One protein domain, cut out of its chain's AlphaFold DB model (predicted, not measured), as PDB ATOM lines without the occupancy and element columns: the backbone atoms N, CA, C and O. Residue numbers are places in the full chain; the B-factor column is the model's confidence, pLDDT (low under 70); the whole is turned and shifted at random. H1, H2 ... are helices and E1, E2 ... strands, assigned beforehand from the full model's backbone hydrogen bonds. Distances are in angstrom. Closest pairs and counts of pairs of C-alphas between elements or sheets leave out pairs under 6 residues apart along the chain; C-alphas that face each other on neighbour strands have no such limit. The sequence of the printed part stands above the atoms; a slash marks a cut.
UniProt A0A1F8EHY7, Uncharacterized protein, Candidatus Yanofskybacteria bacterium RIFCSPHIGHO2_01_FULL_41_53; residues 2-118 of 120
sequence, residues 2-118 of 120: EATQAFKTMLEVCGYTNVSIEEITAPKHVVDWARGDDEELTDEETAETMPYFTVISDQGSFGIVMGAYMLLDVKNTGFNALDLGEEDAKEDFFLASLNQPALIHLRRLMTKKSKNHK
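This is residues 2 to 118 of the 120 residues of an uncharacterized protein of Candidatus Yanofskybacteria bacterium RIFCSPHIGHO2_01_FULL_41_53 (UniProt A0A1F8EHY7). A strongly twisted antiparallel sheet of five strands has helices over both of its faces. H1 and H4 cover one face, H1 over E2 and H4 over E3, while H2 packs on the other face and holds H3 beyond it, at one end of the longest axis. The printed part has 117 residues with four named helices and five named strands, in the order H1 E1 H2 H3 E2 E3 E4 E5 H4; the sheet's order is E1 - E2 - E3 - E4 - E5, and the class is mixed, helices and strands. It is compact, with a radius of gyration of the C-alphas of 14.2 A and spans of 44 by 31 by 26 A.

H1, residues 2 to 13, is on the sheet over E2, residues 52 to 57, at a height of 8.1 A, and runs along the strands, at 25 degrees to E2 on the local plane. The closest C-alphas of H1 and the edge strand E1, residues 20 to 23, are those of Thr 4 and Ile 21, 7.4 A apart. E1 pairs with E2 at 161 degrees, with N 20 and O 56 2.9 A apart, within hydrogen-bond range. H2, residues 28 to 35, is on the opposite face from H1, at a height of 9.3 A, and lies only just over E3, residues 60 to 66, with 3 of its 8 C-alphas falling on it. H2 touches H3, residues 43 to 49, with the C-alphas of Val 31 and Thr 46 closest at 6.3 A; their lines are only just about perpendicular, at 72 degrees. H3 is not on the sheet. From E2 the strands form a meander, each the antiparallel neighbour of the one before, through E3, E4, residues 70 to 73, and E5, residues 94 to 96. Its three hairpins have N 55 and O 62 at 2.8 A, N 63 and O 73 at 2.9 A, and N 72 and O 95 at 2.8 A, within hydrogen-bond range. H4, residues 100 to 116, is on the sheet over E3 at a height of 9.1 A; the closest C-alphas of the two are those of Gly 60 and Met 110, 6.3 A apart. H1 and H4 are close but not clearly touching. In H1, H2, H3 and H4 every O i to N i+4 pair is within hydrogen-bond range.

H1 begins at C-alpha 2, (128.035, 216.312, 164.766), and is 16.7 A long. E2 is 16.6 A long, and E3, from C-alpha 60 at (133.665, 214.685, 142.233), is 19.8 A. H4 is 24.8 A long and ends at C-alpha 116, (137.554, 209.787, 130.930).

The C-alphas of Glu 40 and Lys 118 are the two farthest apart, at 46.2 A. The printed part has no cut. The link from E4 to E5 is long, with 20 residues. The mean pLDDT of the printed part is 83.4, and residues 37 to 41, 43 to 48, 88 to 90, 97 to 98 and 116 to 118 are under 70.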
ATOM      1  N   GLU A   2     127.650 217.731 164.568       76.25
ATOM      2  CA  GLU A   2     128.035 216.312 164.766       76.25
ATOM      3  C   GLU A   2     127.608 215.381 163.618       76.25
ATOM      4  O   GLU A   2     128.401 214.556 163.165       76.25
ATOM      5  N   ALA A   3     126.392 215.550 163.084       74.50
ATOM      6  CA  ALA A   3     125.879 214.723 161.986       74.50
ATOM      7  C   ALA A   3     126.722 214.843 160.701       74.50
ATOM      8  O   ALA A   3     127.044 213.840 160.069       74.50
ATOM      9  N   THR A   4     127.145 216.062 160.351       82.44
ATOM     10  CA  THR A   4     127.994 216.341 159.182       82.44
ATOM     11  C   THR A   4     129.371 215.689 159.324       82.44
ATOM     12  O   THR A   4     129.893 215.117 158.368       82.44
ATOM     13  N   GLN A   5     129.944 215.708 160.533       87.44
ATOM     14  CA  GLN A   5     131.226 215.062 160.809       87.44
ATOM     15  C   GLN A   5     131.124 213.532 160.754       87.44
ATOM     16  O   GLN A   5     131.989 212.887 160.167       87.44
ATOM     17  N   ALA A   6     130.063 212.943 161.316       86.12
ATOM     18  CA  ALA A   6     129.821 211.503 161.229       86.12
ATOM     19  C   ALA A   6     129.640 211.047 159.772       86.12
ATOM     20  O   ALA A   6     130.206 210.034 159.355       86.12
ATOM     21  N   PHE A   7     128.909 211.832 158.979       87.94
ATOM     22  CA  PHE A   7     128.717 211.553 157.563       87.94
ATOM     23  C   PHE A   7     130.023 211.657 156.767       87.94
ATOM     24  O   PHE A   7     130.333 210.763 155.978       87.94
ATOM     25  N   LYS A   8     130.845 212.681 157.030       91.56
ATOM     26  CA  LYS A   8     132.191 212.791 156.452       91.56
ATOM     27  C   LYS A   8     133.032 211.545 156.737       91.56
ATOM     28  O   LYS A   8     133.578 210.963 155.804       91.56
ATOM     29  N   THR A   9     133.077 211.094 157.991       91.88
ATOM     30  CA  THR A   9     133.799 209.868 158.368       91.88
ATOM     31  C   THR A   9     133.289 208.653 157.589       91.88
ATOM     32  O   THR A   9     134.080 207.836 157.120       91.88
ATOM     33  N   MET A  10     131.973 208.524 157.396       91.31
ATOM     34  CA  MET A  10     131.401 207.428 156.608       91.31
ATOM     35  C   MET A  10     131.831 207.481 155.134       91.31
ATOM     36  O   MET A  10     132.161 206.440 154.560       91.31
ATOM     37  N   LEU A  11     131.865 208.666 154.518       93.56
ATOM     38  CA  LEU A  11     132.364 208.831 153.149       93.56
ATOM     39  C   LEU A  11     133.837 208.429 153.032       93.56
ATOM     40  O   LEU A  11     134.214 207.716 152.101       93.56
ATOM     41  N   GLU A  12     134.664 208.833 153.993       94.75
ATOM     42  CA  GLU A  12     136.079 208.457 154.041       94.75
ATOM     43  C   GLU A  12     136.252 206.935 154.184       94.75
ATOM     44  O   GLU A  12     137.060 206.339 153.471       94.75
ATOM     45  N   VAL A  13     135.424 206.268 155.000       94.25
ATOM     46  CA  VAL A  13     135.382 204.794 155.101       94.25
ATOM     47  C   VAL A  13     134.945 204.139 153.785       94.25
ATOM     48  O   VAL A  13     135.498 203.113 153.386       94.25
ATOM     49  N   CYS A  14     134.010 204.752 153.052       93.88
ATOM     50  CA  CYS A  14     133.633 204.320 151.700       93.88
ATOM     51  C   CYS A  14     134.725 204.624 150.651       93.88
ATOM     52  O   CYS A  14     134.616 204.226 149.484       93.88
ATOM     53  N   GLY A  15     135.800 205.294 151.073       95.12
ATOM     54  CA  GLY A  15     137.016 205.560 150.325       95.12
ATOM     55  C   GLY A  15     136.939 206.774 149.406       95.12
ATOM     56  O   GLY A  15     137.650 206.797 148.398       95.12
ATOM     57  N   TYR A  16     136.065 207.735 149.710       95.81
ATOM     58  CA  TYR A  16     136.185 209.093 149.180       95.81
ATOM     59  C   TYR A  16     137.409 209.775 149.809       95.81
ATOM     60  O   TYR A  16     137.752 209.504 150.958       95.81
ATOM     61  N   THR A  17     138.082 210.647 149.060       95.56
ATOM     62  CA  THR A  17     139.297 211.345 149.519       95.56
ATOM     63  C   THR A  17     139.139 212.854 149.404       95.56
ATOM     64  O   THR A  17     138.422 213.333 148.526       95.56
ATOM     65  N   ASN A  18     139.805 213.595 150.297       95.44
ATOM     66  CA  ASN A  18     139.726 215.059 150.389       95.44
ATOM     67  C   ASN A  18     138.286 215.579 150.513       95.44
ATOM     68  O   ASN A  18     137.893 216.522 149.836       95.44
ATOM     69  N   VAL A  19     137.494 214.940 151.379       95.81
ATOM     70  CA  VAL A  19     136.078 215.274 151.557       95.81
ATOM     71  C   VAL A  19     135.921 216.623 152.266       95.81
ATOM     72  O   VAL A  19     136.329 216.776 153.428       95.81
ATOM     73  N   SER A  20     135.269 217.576 151.604       95.00
ATOM     74  CA  SER A  20     134.650 218.747 152.229       95.00
ATOM     75  C   SER A  20     133.129 218.660 152.122       95.00
ATOM     76  O   SER A  20     132.581 218.053 151.200       95.00
ATOM     77  N   ILE A  21     132.450 219.215 153.123       93.94
ATOM     78  CA  ILE A  21     130.994 219.312 153.160       93.94
ATOM     79  C   ILE A  21     130.664 220.759 153.487       93.94
ATOM     80  O   ILE A  21     131.111 221.272 154.514       93.94
ATOM     81  N   GLU A  22     129.912 221.400 152.605       93.56
ATOM     82  CA  GLU A  22     129.580 222.819 152.686       93.56
ATOM     83  C   GLU A  22     128.068 222.977 152.626       93.56
ATOM     84  O   GLU A  22     127.412 222.377 151.776       93.56
ATOM     85  N   GLU A  23     127.517 223.760 153.546       92.12
ATOM     86  CA  GLU A  23     126.109 224.137 153.503       92.12
ATOM     87  C   GLU A  23     125.912 225.175 152.402       92.12
ATOM     88  O   GLU A  23     126.629 226.178 152.354       92.12
ATOM     89  N   ILE A  24     124.968 224.919 151.501       91.62
ATOM     90  CA  ILE A  24     124.638 225.819 150.396       91.62
ATOM     91  C   ILE A  24     123.122 225.908 150.240       91.62
ATOM     92  O   ILE A  24     122.386 225.038 150.701       91.62
ATOM     93  N   THR A  25     122.648 226.931 149.533       89.81
ATOM     94  CA  THR A  25     121.232 227.028 149.164       89.81
ATOM     95  C   THR A  25     120.808 225.811 148.341       89.81
ATOM     96  O   THR A  25     121.479 225.447 147.371       89.81
ATOM     97  N   ALA A  26     119.685 225.196 148.722       89.00
ATOM     98  CA  ALA A  26     119.134 224.040 148.029       89.00
ATOM     99  C   ALA A  26     118.867 224.362 146.541       89.00
ATOM    100  O   ALA A  26     118.237 225.378 146.230       89.00
ATOM    101  N   PRO A  27     119.323 223.520 145.596       88.81
ATOM    102  CA  PRO A  27     118.998 223.676 144.186       88.81
ATOM    103  C   PRO A  27     117.492 223.596 143.933       88.81
ATOM    104  O   PRO A  27     116.776 222.881 144.633       88.81
ATOM    105  N   LYS A  28     117.020 224.233 142.853       87.19
ATOM    106  CA  LYS A  28     115.593 224.261 142.501       87.19
ATOM    107  C   LYS A  28     114.935 222.874 142.486       87.19
ATOM    108  O   LYS A  28     113.846 222.728 143.011       87.19
ATOM    109  N   HIS A  29     115.595 221.844 141.951       87.62
ATOM    110  CA  HIS A  29     115.016 220.494 141.910       87.62
ATOM    111  C   HIS A  29     114.827 219.856 143.287       87.62
ATOM    112  O   HIS A  29     113.992 218.973 143.426       87.62
ATOM    113  N   VAL A  30     115.619 220.268 144.276       87.44
ATOM    114  CA  VAL A  30     115.485 219.817 145.662       87.44
ATOM    115  C   VAL A  30     114.317 220.529 146.324       87.44
ATOM    116  O   VAL A  30     113.545 219.886 147.022       87.44
ATOM    117  N   VAL A  31     114.170 221.832 146.072       86.62
ATOM    118  CA  VAL A  31     113.021 222.618 146.543       86.62
ATOM    119  C   VAL A  31     111.727 222.071 145.939       86.62
ATOM    120  O   VAL A  31     110.804 221.755 146.679       86.62
ATOM    121  N   ASP A  32     111.693 221.871 144.620       85.12
ATOM    122  CA  ASP A  32     110.536 221.315 143.911       85.12
ATOM    123  C   ASP A  32     110.184 219.909 144.448       85.12
ATOM    124  O   ASP A  32     109.021 219.617 144.702       85.12
ATOM    125  N   TRP A  33     111.188 219.053 144.691       84.44
ATOM    126  CA  TRP A  33     110.982 217.733 145.303       84.44
ATOM    127  C   TRP A  33     110.418 217.814 146.727       84.44
ATOM    128  O   TRP A  33     109.527 217.050 147.086       84.44
ATOM    129  N   ALA A  34     110.936 218.731 147.541       80.81
ATOM    130  CA  ALA A  34     110.549 218.868 148.940       80.81
ATOM    131  C   ALA A  34     109.135 219.410 149.126       80.81
ATOM    132  O   ALA A  34     108.450 219.010 150.065       80.81
ATOM    133  N   ARG A  35     108.698 220.293 148.222       79.31
ATOM    134  CA  ARG A  35     107.313 220.770 148.171       79.31
ATOM    135  C   ARG A  35     106.352 219.643 147.793       79.31
ATOM    136  O   ARG A  35     105.217 219.632 148.255       79.31
ATOM    137  N   GLY A  36     106.808 218.668 147.004       76.31
ATOM    138  CA  GLY A  36     105.943 217.611 146.487       76.31
ATOM    139  C   GLY A  36     104.754 218.215 145.732       76.31
ATOM    140  O   GLY A  36     104.943 219.092 144.892       76.31
ATOM    141  N   ASP A  37     103.539 217.779 146.077       60.31
ATOM    142  CA  ASP A  37     102.275 218.336 145.564       60.31
ATOM    143  C   ASP A  37     101.699 219.467 146.451       60.31
ATOM    144  O   ASP A  37     100.594 219.949 146.202       60.31
ATOM    145  N   ASP A  38     102.397 219.871 147.520       63.50
ATOM    146  CA  ASP A  38     101.899 220.850 148.488       63.50
ATOM    147  C   ASP A  38     102.185 222.287 148.013       63.50
ATOM    148  O   ASP A  38     103.277 222.844 148.174       63.50
ATOM    149  N   GLU A  39     101.181 222.888 147.369       62.56
ATOM    150  CA  GLU A  39     101.251 224.250 146.827       62.56
ATOM    151  C   GLU A  39     101.361 225.339 147.916       62.56
ATOM    152  O   GLU A  39     101.674 226.484 147.580       62.56
ATOM    153  N   GLU A  40     101.145 225.015 149.200       68.69
ATOM    154  CA  GLU A  40     101.090 226.005 150.286       68.69
ATOM    155  C   GLU A  40     102.465 226.446 150.816       68.69
ATOM    156  O   GLU A  40     102.568 227.525 151.398       68.69
ATOM    157  N   LEU A  41     103.532 225.670 150.591       65.94
ATOM    158  CA  LEU A  41     104.888 226.044 151.016       65.94
ATOM    159  C   LEU A  41     105.543 226.990 150.009       65.94
ATOM    160  O   LEU A  41     105.605 226.685 148.818       65.94
ATOM    161  N   THR A  42     106.095 228.118 150.464       71.56
ATOM    162  CA  THR A  42     106.925 228.970 149.597       71.56
ATOM    163  C   THR A  42     108.323 228.370 149.383       71.56
ATOM    164  O   THR A  42     108.792 227.523 150.150       71.56
ATOM    165  N   ASP A  43     109.021 228.808 148.326       68.38
ATOM    166  CA  ASP A  43     110.396 228.365 148.037       68.38
ATOM    167  C   ASP A  43     111.364 228.729 149.180       68.38
ATOM    168  O   ASP A  43     112.254 227.945 149.506       68.38
ATOM    169  N   GLU A  44     111.170 229.894 149.808       67.00
ATOM    170  CA  GLU A  44     111.983 230.362 150.940       67.00
ATOM    171  C   GLU A  44     111.754 229.506 152.191       67.00
ATOM    172  O   GLU A  44     112.718 229.006 152.766       67.00
ATOM    173  N   GLU A  45     110.501 229.233 152.565       67.62
ATOM    174  CA  GLU A  45     110.182 228.397 153.735       67.62
ATOM    175  C   GLU A  45     110.679 226.954 153.569       67.62
ATOM    176  O   GLU A  45     111.153 226.325 154.518       67.62
ATOM    177  N   THR A  46     110.630 226.429 152.345       69.75
ATOM    178  CA  THR A  46     111.137 225.086 152.031       69.75
ATOM    179  C   THR A  46     112.665 225.032 152.105       69.75
ATOM    180  O   THR A  46     113.237 224.097 152.667       69.75
ATOM    181  N   ALA A  47     113.344 226.042 151.557       66.12
ATOM    182  CA  ALA A  47     114.801 226.120 151.575       66.12
ATOM    183  C   ALA A  47     115.359 226.342 152.990       66.12
ATOM    184  O   ALA A  47     116.411 225.795 153.318       66.12
ATOM    185  N   GLU A  48     114.663 227.101 153.840       68.81
ATOM    186  CA  GLU A  48     115.071 227.341 155.231       68.81
ATOM    187  C   GLU A  48     114.881 226.116 156.133       68.81
ATOM    188  O   GLU A  48     115.635 225.913 157.088       68.81
ATOM    189  N   THR A  49     113.888 225.276 155.838       74.94
ATOM    190  CA  THR A  49     113.564 224.094 156.651       74.94
ATOM    191  C   THR A  49     114.313 222.835 156.226       74.94
ATOM    192  O   THR A  49     114.355 221.866 156.989       74.94
ATOM    193  N   MET A  50     114.962 222.853 155.058       80.81
ATOM    194  CA  MET A  50     115.780 221.750 154.568       80.81
ATOM    195  C   MET A  50     117.247 222.141 154.379       80.81
ATOM    196  O   MET A  50     117.652 222.530 153.279       80.81
ATOM    197  N   PRO A  51     118.086 221.944 155.408       87.50
ATOM    198  CA  PRO A  51     119.522 222.099 155.261       87.50
ATOM    199  C   PRO A  51     120.046 221.227 154.112       87.50
ATOM    200  O   PRO A  51     119.898 219.998 154.109       87.50
ATOM    201  N   TYR A  52     120.662 221.877 153.129       91.12
ATOM    202  CA  TYR A  52     121.256 221.226 151.974       91.12
ATOM    203  C   TYR A  52     122.765 221.419 151.986       91.12
ATOM    204  O   TYR A  52     123.285 222.507 152.233       91.12
ATOM    205  N   PHE A  53     123.477 220.338 151.701       92.94
ATOM    206  CA  PHE A  53     124.928 220.328 151.693       92.94
ATOM    207  C   PHE A  53     125.440 219.841 150.350       92.94
ATOM    208  O   PHE A  53     124.928 218.874 149.788       92.94
ATOM    209  N   THR A  54     126.508 220.464 149.866       94.25
ATOM    210  CA  THR A  54     127.325 219.891 148.800       94.25
ATOM    211  C   THR A  54     128.484 219.123 149.416       94.25
ATOM    212  O   THR A  54     129.188 219.620 150.299       94.25
ATOM    213  N   VAL A  55     128.694 217.899 148.944       94.44
ATOM    214  CA  VAL A  55     129.907 217.128 149.199       94.44
ATOM    215  C   VAL A  55     130.844 217.333 148.030       94.44
ATOM    216  O   VAL A  55     130.450 217.160 146.878       94.44
ATOM    217  N   ILE A  56     132.096 217.654 148.330       94.94
ATOM    218  CA  ILE A  56     133.158 217.792 147.340       94.94
ATOM    219  C   ILE A  56     134.282 216.832 147.728       94.94
ATOM    220  O   ILE A  56     134.687 216.768 148.888       94.94
ATOM    221  N   SER A  57     134.768 216.051 146.765       95.31
ATOM    222  CA  SER A  57     135.890 215.126 146.936       95.31
ATOM    223  C   SER A  57     136.728 215.041 145.654       95.31
ATOM    224  O   SER A  57     136.316 215.525 144.597       95.31
ATOM    225  N   ASP A  58     137.872 214.352 145.693       94.25
ATOM    226  CA  ASP A  58     138.689 214.117 144.485       94.25
ATOM    227  C   ASP A  58     137.953 213.313 143.394       94.25
ATOM    228  O   ASP A  58     138.353 213.308 142.225       94.25
ATOM    229  N   GLN A  59     136.909 212.570 143.771       93.38
ATOM    230  CA  GLN A  59     136.112 211.762 142.848       93.38
ATOM    231  C   GLN A  59     135.017 212.590 142.165       93.38
ATOM    232  O   GLN A  59     134.563 212.205 141.089       93.38
ATOM    233  N   GLY A  60     134.635 213.725 142.752       92.56
ATOM    234  CA  GLY A  60     133.665 214.685 142.233       92.56
ATOM    235  C   GLY A  60     132.761 215.223 143.342       92.56
ATOM    236  O   GLY A  60     133.082 215.103 144.523       92.56
ATOM    237  N   SER A  61     131.625 215.805 142.958       93.44
ATOM    238  CA  SER A  61     130.674 216.418 143.889       93.44
ATOM    239  C   SER A  61     129.257 215.872 143.747       93.44
ATOM    240  O   SER A  61     128.836 215.516 142.645       93.44
ATOM    241  N   PHE A  62     128.517 215.838 144.852       93.50
ATOM    242  CA  PHE A  62     127.102 215.460 144.916       93.50
ATOM    243  C   PHE A  62     126.409 216.167 146.086       93.50
ATOM    244  O   PHE A  62     127.076 216.717 146.962       93.50
ATOM    245  N   GLY A  63     125.080 216.177 146.087       92.94
ATOM    246  CA  GLY A  63     124.283 216.871 147.092       92.94
ATOM    247  C   GLY A  63     123.772 215.968 148.204       92.94
ATOM    248  O   GLY A  63     123.685 214.747 148.047       92.94
ATOM    249  N   ILE A  64     123.400 216.573 149.328       91.44
ATOM    250  CA  ILE A  64     122.742 215.903 150.449       91.44
ATOM    251  C   ILE A  64     121.644 216.789 150.994       91.44
ATOM    252  O   ILE A  64     121.888 217.939 151.355       91.44
ATOM    253  N   VAL A  65     120.462 216.202 151.137       89.62
ATOM    254  CA  VAL A  65     119.363 216.793 151.893       89.62
ATOM    255  C   VAL A  65     119.393 216.234 153.310       89.62
ATOM    256  O   VAL A  65     119.359 215.015 153.505       89.62
ATOM    257  N   MET A  66     119.449 217.119 154.302       83.75
ATOM    258  CA  MET A  66     119.348 216.772 155.717       83.75
ATOM    259  C   MET A  66     117.936 217.086 156.219       83.75
ATOM    260  O   MET A  66     117.689 218.163 156.749       83.75
ATOM    261  N   GLY A  67     117.008 216.143 156.047       77.19
ATOM    262  CA  GLY A  67     115.649 216.234 156.592       77.19
ATOM    263  C   GLY A  67     115.420 215.257 157.747       77.19
ATOM    264  O   GLY A  67     116.348 214.877 158.462       77.19
ATOM    265  N   ALA A  68     114.179 214.773 157.885       73.44
ATOM    266  CA  ALA A  68     113.853 213.648 158.774       73.44
ATOM    267  C   ALA A  68     114.669 212.384 158.437       73.44
ATOM    268  O   ALA A  68     115.001 211.587 159.314       73.44
ATOM    269  N   TYR A  69     115.023 212.241 157.159       74.69
ATOM    270  CA  TYR A  69     115.984 211.274 156.657       74.69
ATOM    271  C   TYR A  69     117.078 212.010 155.890       74.69
ATOM    272  O   TYR A  69     116.841 213.062 155.296       74.69
ATOM    273  N   MET A  70     118.276 211.435 155.896       82.12
ATOM    274  CA  MET A  70     119.367 211.924 155.069       82.12
ATOM    275  C   MET A  70     119.264 211.285 153.683       82.12
ATOM    276  O   MET A  70     119.231 210.056 153.554       82.12
ATOM    277  N   LEU A  71     119.205 212.126 152.654       86.88
ATOM    278  CA  LEU A  71     119.063 211.696 151.266       86.88
ATOM    279  C   LEU A  71     120.238 212.186 150.434       86.88
ATOM    280  O   LEU A  71     120.686 213.322 150.571       86.88
ATOM    281  N   LEU A  72     120.729 211.307 149.571       89.38
ATOM    282  CA  LEU A  72     121.777 211.575 148.603       89.38
ATOM    283  C   LEU A  72     121.136 212.139 147.334       89.38
ATOM    284  O   LEU A  72     120.344 211.441 146.710       89.38
ATOM    285  N   ASP A  73     121.486 213.362 146.948       91.38
ATOM    286  CA  ASP A  73     121.115 213.966 145.665       91.38
ATOM    287  C   ASP A  73     122.224 213.708 144.642       91.38
ATOM    288  O   ASP A  73     123.305 214.311 144.687       91.38
ATOM    289  N   VAL A  74     121.956 212.801 143.705       90.38
ATOM    290  CA  VAL A  74     122.926 212.412 142.675       90.38
ATOM    291  C   VAL A  74     122.711 213.126 141.347       90.38
ATOM    292  O   VAL A  74     123.506 212.925 140.428       90.38
ATOM    293  N   LYS A  75     121.723 214.022 141.232       89.25
ATOM    294  CA  LYS A  75     121.348 214.652 139.955       89.25
ATOM    295  C   LYS A  75     122.531 215.317 139.249       89.25
ATOM    296  O   LYS A  75     122.767 215.103 138.061       89.25
ATOM    297  N   ASN A  76     123.336 216.063 140.004       86.12
ATOM    298  CA  ASN A  76     124.489 216.799 139.473       86.12
ATOM    299  C   ASN A  76     125.696 215.904 139.140       86.12
ATOM    300  O   ASN A  76     126.643 216.347 138.491       86.12
ATOM    301  N   THR A  77     125.672 214.628 139.534       88.50
ATOM    302  CA  THR A  77     126.739 213.671 139.204       88.50
ATOM    303  C   THR A  77     126.636 213.168 137.765       88.50
ATOM    304  O   THR A  77     127.628 212.691 137.204       88.50
ATOM    305  N   GLY A  78     125.465 213.319 137.132       87.56
ATOM    306  CA  GLY A  78     125.127 212.714 135.842       87.56
ATOM    307  C   GLY A  78     124.831 211.214 135.922       87.56
ATOM    308  O   GLY A  78     124.906 210.551 134.893       87.56
ATOM    309  N   PHE A  79     124.550 210.709 137.124       88.81
ATOM    310  CA  PHE A  79     124.003 209.383 137.397       88.81
ATOM    311  C   PHE A  79     122.642 209.538 138.077       88.81
ATOM    312  O   PHE A  79     122.349 210.584 138.662       88.81
ATOM    313  N   ASN A  80     121.825 208.500 138.004       86.00
ATOM    314  CA  ASN A  80     120.524 208.418 138.651       86.00
ATOM    315  C   ASN A  80     120.508 207.283 139.693       86.00
ATOM    316  O   ASN A  80     121.493 206.564 139.878       86.00
ATOM    317  N   ALA A  81     119.404 207.141 140.419       82.88
ATOM    318  CA  ALA A  81     119.248 206.110 141.438       82.88
ATOM    319  C   ALA A  81     119.324 204.679 140.866       82.88
ATOM    320  O   ALA A  81     119.921 203.787 141.475       82.88
ATOM    321  N   LEU A  82     118.798 204.476 139.655       83.38
ATOM    322  CA  LEU A  82     118.818 203.185 138.960       83.38
ATOM    323  C   LEU A  82     120.242 202.765 138.569       83.38
ATOM    324  O   LEU A  82     120.588 201.589 138.683       83.38
ATOM    325  N   ASP A  83     121.106 203.716 138.201       84.69
ATOM    326  CA  ASP A  83     122.532 203.476 137.942       84.69
ATOM    327  C   ASP A  83     123.260 202.921 139.180       84.69
ATOM    328  O   ASP A  83     124.328 202.315 139.064       84.69
ATOM    329  N   LEU A  84     122.695 203.135 140.372       82.56
ATOM    330  CA  LEU A  84     123.229 202.686 141.656       82.56
ATOM    331  C   LEU A  84     122.590 201.377 142.152       82.56
ATOM    332  O   LEU A  84     122.998 200.875 143.200       82.56
ATOM    333  N   GLY A  85     121.676 200.785 141.375       78.31
ATOM    334  CA  GLY A  85     121.059 199.484 141.653       78.31
ATOM    335  C   GLY A  85     119.838 199.534 142.571       78.31
ATOM    336  O   GLY A  85     119.508 198.525 143.186       78.31
ATOM    337  N   GLU A  86     119.192 200.691 142.689       76.75
ATOM    338  CA  GLU A  86     118.036 200.906 143.562       76.75
ATOM    339  C   GLU A  86     116.756 200.957 142.725       76.75
ATOM    340  O   GLU A  86     116.327 202.016 142.273       76.75
ATOM    341  N   GLU A  87     116.171 199.782 142.486       72.50
ATOM    342  CA  GLU A  87     114.967 199.615 141.657       72.50
ATOM    343  C   GLU A  87     113.716 200.255 142.287       72.50
ATOM    344  O   GLU A  87     112.819 200.684 141.566       72.50
ATOM    345  N   ASP A  88     113.690 200.379 143.619       68.25
ATOM    346  CA  ASP A  88     112.583 200.951 144.397       68.25
ATOM    347  C   ASP A  88     112.789 202.438 144.745       68.25
ATOM    348  O   ASP A  88     112.098 202.989 145.613       68.25
ATOM    349  N   ALA A  89     113.771 203.103 144.128       69.19
ATOM    350  CA  ALA A  89     114.025 204.510 144.397       69.19
ATOM    351  C   ALA A  89     112.773 205.341 144.086       69.19
ATOM    352  O   ALA A  89     112.258 205.336 142.971       69.19
ATOM    353  N   LYS A  90     112.281 206.066 145.100       64.81
ATOM    354  CA  LYS A  90     111.053 206.870 144.995       64.81
ATOM    355  C   LYS A  90     111.162 208.010 143.981       64.81
ATOM    356  O   LYS A  90     110.137 208.524 143.561       64.81
ATOM    357  N   GLU A  91     112.383 208.404 143.633       70.31
ATOM    358  CA  GLU A  91     112.695 209.508 142.733       70.31
ATOM    359  C   GLU A  91     113.945 209.178 141.922       70.31
ATOM    360  O   GLU A  91     114.883 208.566 142.440       70.31
ATOM    361  N   ASP A  92     114.007 209.672 140.686       71.38
ATOM    362  CA  ASP A  92     115.090 209.359 139.746       71.38
ATOM    363  C   ASP A  92     116.487 209.732 140.277       71.38
ATOM    364  O   ASP A  92     117.488 209.171 139.844       71.38
ATOM    365  N   PHE A  93     116.604 210.676 141.210       79.44
ATOM    366  CA  PHE A  93     117.895 211.236 141.627       79.44
ATOM    367  C   PHE A  93     118.136 211.266 143.142       79.44
ATOM    368  O   PHE A  93     119.152 211.825 143.563       79.44
ATOM    369  N   PHE A  94     117.271 210.638 143.950       80.88
ATOM    370  CA  PHE A  94     117.454 210.552 145.402       80.88
ATOM    371  C   PHE A  94     117.565 209.123 145.918       80.88
ATOM    372  O   PHE A  94     116.787 208.253 145.545       80.88
ATOM    373  N   LEU A  95     118.489 208.909 146.859       79.56
ATOM    374  CA  LEU A  95     118.669 207.634 147.561       79.56
ATOM    375  C   LEU A  95     118.883 207.822 149.058       79.56
ATOM    376  O   LEU A  95     119.408 208.843 149.495       79.56
ATOM    377  N   ALA A  96     118.551 206.801 149.851       74.62
ATOM    378  CA  ALA A  96     118.883 206.783 151.274       74.62
ATOM    379  C   ALA A  96     120.411 206.798 151.463       74.62
ATOM    380  O   ALA A  96     121.119 205.858 151.094       74.62
ATOM    381  N   SER A  97     120.941 207.873 152.050       67.50
ATOM    382  CA  SER A  97     122.382 208.170 152.022       67.50
ATOM    383  C   SER A  97     123.242 207.278 152.927       67.50
ATOM    384  O   SER A  97     124.463 207.281 152.799       67.50
ATOM    385  N   LEU A  98     122.637 206.507 153.836       69.06
ATOM    386  CA  LEU A  98     123.345 205.589 154.741       69.06
ATOM    387  C   LEU A  98     123.603 204.201 154.122       69.06
ATOM    388  O   LEU A  98     124.131 203.310 154.792       69.06
ATOM    389  N   ASN A  99     123.270 204.000 152.844       78.50
ATOM    390  CA  ASN A  99     123.560 202.763 152.125       78.50
ATOM    391  C   ASN A  99     125.031 202.738 151.645       78.50
ATOM    392  O   ASN A  99     125.370 203.250 150.575       78.50
ATOM    393  N   GLN A 100     125.925 202.131 152.436       85.00
ATOM    394  CA  GLN A 100     127.355 202.003 152.098       85.00
ATOM    395  C   GLN A 100     127.609 201.379 150.707       85.00
ATOM    396  O   GLN A 100     128.421 201.935 149.960       85.00
ATOM    397  N   PRO A 101     126.947 200.270 150.307       88.00
ATOM    398  CA  PRO A 101     127.000 199.765 148.935       88.00
ATOM    399  C   PRO A 101     126.752 200.825 147.854       88.00
ATOM    400  O   PRO A 101     127.564 200.934 146.929       88.00
ATOM    401  N   ALA A 102     125.700 201.639 147.992       85.62
ATOM    402  CA  ALA A 102     125.371 202.695 147.032       85.62
ATOM    403  C   ALA A 102     126.468 203.774 146.986       85.62
ATOM    404  O   ALA A 102     126.924 204.151 145.906       85.62
ATOM    405  N   LEU A 103     126.987 204.198 148.144       89.69
ATOM    406  CA  LEU A 103     128.085 205.171 148.227       89.69
ATOM    407  C   LEU A 103     129.376 204.664 147.574       89.69
ATOM    408  O   LEU A 103     130.053 205.412 146.863       89.69
ATOM    409  N   ILE A 104     129.725 203.392 147.788       92.00
ATOM    410  CA  ILE A 104     130.892 202.762 147.162       92.00
ATOM    411  C   ILE A 104     130.693 202.654 145.647       92.00
ATOM    412  O   ILE A 104     131.652 202.862 144.892       92.00
ATOM    413  N   HIS A 105     129.482 202.318 145.196       91.62
ATOM    414  CA  HIS A 105     129.160 202.222 143.776       91.62
ATOM    415  C   HIS A 105     129.243 203.591 143.094       91.62
ATOM    416  O   HIS A 105     129.979 203.736 142.114       91.62
ATOM    417  N   LEU A 106     128.609 204.612 143.673       91.44
ATOM    418  CA  LEU A 106     128.660 205.987 143.184       91.44
ATOM    419  C   LEU A 106     130.107 206.477 143.055       91.44
ATOM    420  O   LEU A 106     130.511 206.947 141.991       91.44
ATOM    421  N   ARG A 107     130.945 206.252 144.076       93.62
ATOM    422  CA  ARG A 107     132.373 206.600 144.031       93.62
ATOM    423  C   ARG A 107     133.073 205.987 142.817       93.62
ATOM    424  O   ARG A 107     133.873 206.649 142.151       93.62
ATOM    425  N   ARG A 108     132.809 204.704 142.533       93.62
ATOM    426  CA  ARG A 108     133.409 203.989 141.393       93.62
ATOM    427  C   ARG A 108     132.974 204.610 140.069       93.62
ATOM    428  O   ARG A 108     133.821 204.775 139.191       93.62
ATOM    429  N   LEU A 109     131.696 204.959 139.931       92.62
ATOM    430  CA  LEU A 109     131.158 205.613 138.737       92.62
ATOM    431  C   LEU A 109     131.770 207.006 138.531       92.62
ATOM    432  O   LEU A 109     132.322 207.287 137.463       92.62
ATOM    433  N   MET A 110     131.792 207.835 139.573       92.88
ATOM    434  CA  MET A 110     132.370 209.183 139.528       92.88
ATOM    435  C   MET A 110     133.876 209.160 139.212       92.88
ATOM    436  O   MET A 110     134.355 209.906 138.356       92.88
ATOM    437  N   THR A 111     134.621 208.211 139.790       91.88
ATOM    438  CA  THR A 111     136.053 208.025 139.492       91.88
ATOM    439  C   THR A 111     136.296 207.671 138.022       91.88
ATOM    440  O   THR A 111     137.242 208.170 137.409       91.88
ATOM    441  N   LYS A 112     135.460 206.802 137.435       89.56
ATOM    442  CA  LYS A 112     135.556 206.446 136.008       89.56
ATOM    443  C   LYS A 112     135.275 207.659 135.120       89.56
ATOM    444  O   LYS A 112     136.033 207.912 134.187       89.56
ATOM    445  N   LYS A 113     134.238 208.437 135.447       84.31
ATOM    446  CA  LYS A 113     133.868 209.659 134.718       84.31
ATOM    447  C   LYS A 113     134.996 210.697 134.725       84.31
ATOM    448  O   LYS A 113     135.355 211.204 133.666       84.31
ATOM    449  N   SER A 114     135.613 210.940 135.884       76.94
ATOM    450  CA  SER A 114     136.739 211.878 136.037       76.94
ATOM    451  C   SER A 114     137.965 211.480 135.200       76.94
ATOM    452  O   SER A 114     138.592 212.324 134.560       76.94
ATOM    453  N   LYS A 115     138.281 210.179 135.118       73.44
ATOM    454  CA  LYS A 115     139.392 209.675 134.288       73.44
ATOM    455  C   LYS A 115     139.142 209.851 132.792       73.44
ATOM    456  O   LYS A 115     140.065 210.219 132.073       73.44
ATOM    457  N   ASN A 116     137.910 209.638 132.341       65.81
ATOM    458  CA  ASN A 116     137.554 209.787 130.930       65.81
ATOM    459  C   ASN A 116     137.552 211.253 130.466       65.81
ATOM    460  O   ASN A 116     137.693 211.507 129.277       65.81
ATOM    461  N   HIS A 117     137.440 212.218 131.385       56.34
ATOM    462  CA  HIS A 117     137.518 213.649 131.072       56.34
ATOM    463  C   HIS A 117     138.953 214.190 130.949       56.34
ATOM    464  O   HIS A 117     139.141 215.287 130.441       56.34
ATOM    465  N   LYS A 118     139.974 213.435 131.388       50.69
ATOM    466  CA  LYS A 118     141.397 213.827 131.283       50.69
ATOM    467  C   LYS A 118     142.060 213.415 129.959       50.69
ATOM    468  O   LYS A 118     143.275 213.517 129.834       50.69
TER     469      LYS A 118